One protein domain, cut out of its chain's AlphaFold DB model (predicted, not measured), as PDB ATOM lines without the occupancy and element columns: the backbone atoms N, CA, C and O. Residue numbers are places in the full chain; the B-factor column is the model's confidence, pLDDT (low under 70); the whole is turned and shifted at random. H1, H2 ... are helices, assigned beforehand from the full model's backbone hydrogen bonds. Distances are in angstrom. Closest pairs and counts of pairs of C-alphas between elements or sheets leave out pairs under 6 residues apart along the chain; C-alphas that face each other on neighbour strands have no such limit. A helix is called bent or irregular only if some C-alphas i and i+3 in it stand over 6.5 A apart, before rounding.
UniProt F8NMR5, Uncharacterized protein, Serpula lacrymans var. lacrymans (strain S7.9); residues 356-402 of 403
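Overview. This is residues 356 to 402 of the 403 residues of an uncharacterized protein of Serpula lacrymans var. lacrymans (strain S7.9) (UniProt F8NMR5). Three helices make a small V with one helix set into its opening: H2 and H3 are the two arms, joined at the point by a tight link, and H1 lies between the arms, running steeply out of the plane of the V, and packs on both of them, with Ala 360 closest to H2 and Cys 359 closest to H3. H3 is the longer arm, and its last part, with the two residues after it, sticks out past H1 as residues 395 to 402. The printed part has 47 residues with three named helices, in the order H1, H2, H3, and no named strand; the class is all helix. The whole is only just loose, close to compact, with a radius of gyration of the C-alphas of 11.6 A, and spans 32 by 22 by 14 A.

Arrangement. H1, residues 356 to 366, touches H2, residues 372 to 381; their closest C-alphas, those of Ala 360 and Phe 375, are 7.2 A apart. The lines of H1 and H2 stand at 72 degrees, only just about perpendicular. H1 also touches H3, residues 384 to 400, which meets it with residues 390 to 394 alone. The closest C-alphas of H1 and H3 are those of Cys 359 and Tyr 390, 6.6 A apart, and these two lines also stand at 72 degrees, only just about perpendicular. H2 and H3 are apart, but only just, with their closest C-alphas 8.2 A from each other. In H3 every O i to N i+4 pair is within hydrogen-bond range; in H1 it is 6 of 7 pairs and in H2 5 of 6.

Along the chain. H1 begins at Arg 356, whose C-alpha is at (141.953, 191.061, 155.590), and ends at Glu 366, 15.7 A from first to last C-alpha. After residues 367 to 371, H2 begins at C-alpha 372, at (151.214, 184.839, 151.101), and measures 14.4 A to C-alpha 381. Leu 382 and Ser 383 follow. H3 then runs 24.6 A from C-alpha 384 to C-alpha 400, the latter at (128.713, 189.363, 168.125). No helix is bent or irregular.

Size, cuts and confidence. The two C-alphas farthest apart are those of Glu 374 and Lys 402, at 32.7 A, while those of the first and last printed residues, Arg 356 and Lys 402, are 19.9 A apart. Residues 395 to 402, of which 395 to 400 belong to H3, stand free; without them the body of 39 residues spans 27 by 17 by 12 A. The printed part has no cut, and the links H1 to H2 and H2 to H3 are both tight. The mean pLDDT of the printed part is 97.2, and no printed residue is under 70.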
ATOM      1  N   ARG A 356     140.912 191.813 156.300       98.12
ATOM      2  CA  ARG A 356     141.953 191.061 155.590       98.12
ATOM      3  C   ARG A 356     141.920 189.571 155.928       98.12
ATOM      4  O   ARG A 356     142.039 188.758 155.025       98.12
ATOM      5  N   ASN A 357     141.759 189.211 157.202       97.94
ATOM      6  CA  ASN A 357     141.721 187.806 157.613       97.94
ATOM      7  C   ASN A 357     140.435 187.099 157.168       97.94
ATOM      8  O   ASN A 357     140.493 185.908 156.891       97.94
ATOM      9  N   LEU A 358     139.298 187.801 157.097       98.00
ATOM     10  CA  LEU A 358     138.067 187.242 156.528       98.00
ATOM     11  C   LEU A 358     138.232 186.992 155.028       98.00
ATOM     12  O   LEU A 358     138.030 185.873 154.579       98.00
ATOM     13  N   CYS A 359     138.735 187.983 154.288       98.38
ATOM     14  CA  CYS A 359     139.038 187.818 152.867       98.38
ATOM     15  C   CYS A 359     140.065 186.697 152.614       98.38
ATOM     16  O   CYS A 359     139.911 185.919 151.681       98.38
ATOM     17  N   ALA A 360     141.079 186.556 153.477       98.06
ATOM     18  CA  ALA A 360     142.042 185.457 153.398       98.06
ATOM     19  C   ALA A 360     141.396 184.078 153.595       98.06
ATOM     20  O   ALA A 360     141.839 183.119 152.972       98.06
ATOM     21  N   LYS A 361     140.377 183.964 154.460       97.69
ATOM     22  CA  LYS A 361     139.669 182.694 154.687       97.69
ATOM     23  C   LYS A 361     138.896 182.276 153.447       97.69
ATOM     24  O   LYS A 361     139.043 181.131 153.039       97.69
ATOM     25  N   ASP A 362     138.141 183.197 152.856       97.81
ATOM     26  CA  ASP A 362     137.393 182.940 151.622       97.81
ATOM     27  C   ASP A 362     138.355 182.587 150.481       97.81
ATOM     28  O   ASP A 362     138.184 181.582 149.803       97.81
ATOM     29  N   TRP A 363     139.446 183.344 150.342       98.06
ATOM     30  CA  TRP A 363     140.459 183.092 149.319       98.06
ATOM     31  C   TRP A 363     141.129 181.715 149.459       98.06
ATOM     32  O   TRP A 363     141.354 181.037 148.462       98.06
ATOM     33  N   LEU A 364     141.406 181.247 150.685       97.56
ATOM     34  CA  LEU A 364     141.956 179.900 150.907       97.56
ATOM     35  C   LEU A 364     140.971 178.766 150.581       97.56
ATOM     36  O   LEU A 364     141.428 177.638 150.398       97.56
ATOM     37  N   GLN A 365     139.658 179.026 150.514       97.12
ATOM     38  CA  GLN A 365     138.694 178.020 150.045       97.12
ATOM     39  C   GLN A 365     138.862 177.752 148.547       97.12
ATOM     40  O   GLN A 365     138.760 176.605 148.118       97.12
ATOM     41  N   GLU A 366     139.162 178.793 147.769       97.31
ATOM     42  CA  GLU A 366     139.397 178.697 146.323       97.31
ATOM     43  C   GLU A 366     140.852 178.320 145.992       97.31
ATOM     44  O   GLU A 366     141.118 177.686 144.972       97.31
ATOM     45  N   HIS A 367     141.794 178.651 146.882       96.69
ATOM     46  CA  HIS A 367     143.228 178.423 146.708       96.69
ATOM     47  C   HIS A 367     143.830 177.603 147.866       96.69
ATOM     48  O   HIS A 367     144.588 178.142 148.689       96.69
ATOM     49  N   PRO A 368     143.538 176.288 147.954       95.50
ATOM     50  CA  PRO A 368     144.129 175.430 148.974       95.50
ATOM     51  C   PRO A 368     145.649 175.339 148.766       95.50
ATOM     52  O   PRO A 368     146.126 174.753 147.801       95.50
ATOM     53  N   GLY A 369     146.420 175.939 149.680       93.88
ATOM     54  CA  GLY A 369     147.887 176.003 149.601       93.88
ATOM     55  C   GLY A 369     148.448 177.314 149.045       93.88
ATOM     56  O   GLY A 369     149.657 177.415 148.845       93.88
ATOM     57  N   GLY A 370     147.601 178.323 148.835       95.19
ATOM     58  CA  GLY A 370     148.019 179.612 148.304       95.19
ATOM     59  C   GLY A 370     149.117 180.307 149.123       95.19
ATOM     60  O   GLY A 370     149.147 180.277 150.365       95.19
ATOM     61  N   LEU A 371     150.043 180.949 148.410       97.00
ATOM     62  CA  LEU A 371     151.184 181.630 149.013       97.00
ATOM     63  C   LEU A 371     150.791 183.022 149.509       97.00
ATOM     64  O   LEU A 371     149.944 183.710 148.937       97.00
ATOM     65  N   LYS A 372     151.476 183.502 150.551       96.06
ATOM     66  CA  LYS A 372     151.214 184.839 151.101       96.06
ATOM     67  C   LYS A 372     151.359 185.961 150.060       96.06
ATOM     68  O   LYS A 372     150.613 186.934 150.102       96.06
ATOM     69  N   VAL A 373     152.311 185.833 149.134       96.00
ATOM     70  CA  VAL A 373     152.574 186.850 148.099       96.00
ATOM     71  C   VAL A 373     151.425 186.950 147.090       96.00
ATOM     72  O   VAL A 373     151.076 188.054 146.666       96.00
ATOM     73  N   GLU A 374     150.806 185.821 146.748       97.12
ATOM     74  CA  GLU A 374     149.659 185.764 145.836       97.12
ATOM     75  C   GLU A 374     148.449 186.445 146.472       97.12
ATOM     76  O   GLU A 374     147.868 187.357 145.883       97.12
ATOM     77  N   PHE A 375     148.150 186.101 147.728       97.88
ATOM     78  CA  PHE A 375     147.074 186.741 148.479       97.88
ATOM     79  C   PHE A 375     147.295 188.248 148.664       97.88
ATOM     80  O   PHE A 375     146.363 189.039 148.533       97.88
ATOM     81  N   ASP A 376     148.526 188.678 148.957       97.12
ATOM     82  CA  ASP A 376     148.841 190.098 149.129       97.12
ATOM     83  C   ASP A 376     148.618 190.905 147.838       97.12
ATOM     84  O   ASP A 376     148.329 192.101 147.920       97.12
ATOM     85  N   THR A 377     148.751 190.264 146.675       97.75
ATOM     86  CA  THR A 377     148.463 190.855 145.359       97.75
ATOM     87  C   THR A 377     146.955 190.871 145.113       97.75
ATOM     88  O   THR A 377     146.385 191.944 144.923       97.75
ATOM     89  N   TYR A 378     146.288 189.726 145.289       98.00
ATOM     90  CA  TYR A 378     144.831 189.593 145.193       98.00
ATOM     91  C   TYR A 378     144.083 190.620 146.060       98.00
ATOM     92  O   TYR A 378     143.189 191.318 145.588       98.00
ATOM     93  N   PHE A 379     144.482 190.783 147.324       97.56
ATOM     94  CA  PHE A 379     143.828 191.711 148.247       97.56
ATOM     95  C   PHE A 379     144.011 193.185 147.849       97.56
ATOM     96  O   PHE A 379     143.160 194.015 148.166       97.56
ATOM     97  N   LYS A 380     145.121 193.534 147.184       97.25
ATOM     98  CA  LYS A 380     145.364 194.900 146.688       97.25
ATOM     99  C   LYS A 380     144.539 195.207 145.445       97.25
ATOM    100  O   LYS A 380     144.041 196.325 145.337       97.25
ATOM    101  N   ASP A 381     144.394 194.223 144.564       97.88
ATOM    102  CA  ASP A 381     143.635 194.349 143.317       97.88
ATOM    103  C   ASP A 381     142.119 194.229 143.546       97.88
ATOM    104  O   ASP A 381     141.314 194.604 142.692       97.88
ATOM    105  N   LEU A 382     141.714 193.767 144.735       97.44
ATOM    106  CA  LEU A 382     140.325 193.704 145.167       97.44
ATOM    107  C   LEU A 382     139.655 195.085 145.106       97.44
ATOM    108  O   LEU A 382     140.183 196.073 145.625       97.44
ATOM    109  N   SER A 383     138.447 195.151 144.541       98.00
ATOM    110  CA  SER A 383     137.705 196.409 144.435       98.00
ATOM    111  C   SER A 383     137.434 197.031 145.811       98.00
ATOM    112  O   SER A 383     137.233 196.341 146.816       98.00
ATOM    113  N   LYS A 384     137.390 198.369 145.867       97.56
ATOM    114  CA  LYS A 384     137.139 199.104 147.119       97.56
ATOM    115  C   LYS A 384     135.801 198.730 147.758       97.56
ATOM    116  O   LYS A 384     135.691 198.759 148.981       97.56
ATOM    117  N   ASP A 385     134.804 198.370 146.956       97.81
ATOM    118  CA  ASP A 385     133.481 197.988 147.454       97.81
ATOM    119  C   ASP A 385     133.508 196.614 148.123       97.81
ATOM    120  O   ASP A 385     132.940 196.442 149.203       97.81
ATOM    121  N   LEU A 386     134.258 195.662 147.562       97.38
ATOM    122  CA  LEU A 386     134.432 194.351 148.179       97.38
ATOM    123  C   LEU A 386     135.290 194.442 149.453       97.38
ATOM    124  O   LEU A 386     134.959 193.829 150.466       97.38
ATOM    125  N   GLN A 387     136.324 195.292 149.464       97.38
ATOM    126  CA  GLN A 387     137.083 195.583 150.688       97.38
ATOM    127  C   GLN A 387     136.197 196.198 151.788       97.38
ATOM    128  O   GLN A 387     136.327 195.831 152.959       97.38
ATOM    129  N   LYS A 388     135.275 197.107 151.430       97.94
ATOM    130  CA  LYS A 388     134.291 197.670 152.371       97.94
ATOM    131  C   LYS A 388     133.332 196.607 152.900       97.94
ATOM    132  O   LYS A 388     133.063 196.617 154.097       97.94
ATOM    133  N   LYS A 389     132.869 195.678 152.055       98.12
ATOM    134  CA  LYS A 389     132.028 194.546 152.479       98.12
ATOM    135  C   LYS A 389     132.714 193.743 153.590       98.12
ATOM    136  O   LYS A 389     132.177 193.641 154.686       98.12
ATOM    137  N   TYR A 390     133.959 193.318 153.365       98.25
ATOM    138  CA  TYR A 390     134.742 192.600 154.378       98.25
ATOM    139  C   TYR A 390     135.000 193.411 155.657       98.25
ATOM    140  O   TYR A 390     135.127 192.840 156.742       98.25
ATOM    141  N   ALA A 391     135.099 194.740 155.559       97.94
ATOM    142  CA  ALA A 391     135.228 195.610 156.726       97.94
ATOM    143  C   ALA A 391     133.940 195.671 157.559       97.94
ATOM    144  O   ALA A 391     134.022 195.595 158.788       97.94
ATOM    145  N   SER A 392     132.777 195.754 156.908       98.19
ATOM    146  CA  SER A 392     131.468 195.680 157.563       98.19
ATOM    147  C   SER A 392     131.254 194.321 158.232       98.19
ATOM    148  O   SER A 392     130.927 194.276 159.416       98.19
ATOM    149  N   ASP A 393     131.548 193.222 157.532       97.94
ATOM    150  CA  ASP A 393     131.406 191.860 158.069       97.94
ATOM    151  C   ASP A 393     132.311 191.644 159.294       97.94
ATOM    152  O   ASP A 393     131.890 191.109 160.322       97.94
ATOM    153  N   ALA A 394     133.550 192.148 159.244       97.94
ATOM    154  CA  ALA A 394     134.459 192.112 160.386       97.94
ATOM    155  C   ALA A 394     133.969 192.957 161.574       97.94
ATOM    156  O   ALA A 394     134.296 192.636 162.718       97.94
ATOM    157  N   ALA A 395     133.232 194.047 161.334       98.00
ATOM    158  CA  ALA A 395     132.650 194.861 162.397       98.00
ATOM    159  C   ALA A 395     131.475 194.142 163.073       98.00
ATOM    160  O   ALA A 395     131.423 194.120 164.301       98.00
ATOM    161  N   ILE A 396     130.604 193.496 162.292       97.69
ATOM    162  CA  ILE A 396     129.476 192.700 162.799       97.69
ATOM    163  C   ILE A 396     129.997 191.542 163.660       97.69
ATOM    164  O   ILE A 396     129.668 191.464 164.840       97.69
ATOM    165  N   MET A 397     130.938 190.741 163.145       96.75
ATOM    166  CA  MET A 397     131.526 189.627 163.904       96.75
ATOM    167  C   MET A 397     132.211 190.061 165.209       96.75
ATOM    168  O   MET A 397     132.262 189.298 166.172       96.75
ATOM    169  N   LYS A 398     132.769 191.277 165.264       96.62
ATOM    170  CA  LYS A 398     133.346 191.818 166.506       96.62
ATOM    171  C   LYS A 398     132.289 192.195 167.535       96.62
ATOM    172  O   LYS A 398     132.586 192.112 168.725       96.62
ATOM    173  N   LEU A 399     131.126 192.672 167.096       96.88
ATOM    174  CA  LEU A 399     130.010 192.976 167.989       96.88
ATOM    175  C   LEU A 399     129.433 191.681 168.559       96.88
ATOM    176  O   LEU A 399     129.299 191.583 169.776       96.88
ATOM    177  N   ASP A 400     129.228 190.673 167.711       96.25
ATOM    178  CA  ASP A 400     128.713 189.363 168.125       96.25
ATOM    179  C   ASP A 400     129.665 188.640 169.084       96.25
ATOM    180  O   ASP A 400     129.223 188.013 170.033       96.25
ATOM    181  N   ALA A 401     130.982 188.769 168.895       94.00
ATOM    182  CA  ALA A 401     131.974 188.178 169.798       94.00
ATOM    183  C   ALA A 401     132.091 188.891 171.161       94.00
ATOM    184  O   ALA A 401     132.824 188.423 172.035       94.00
ATOM    185  N   LYS A 402     131.467 190.066 171.313       92.56
ATOM    186  CA  LYS A 402     131.466 190.846 172.557       92.56
ATOM    187  C   LYS A 402     130.176 190.653 173.363       92.56
ATOM    188  O   LYS A 402     130.197 190.939 174.562       92.56
TER     189      LYS A 402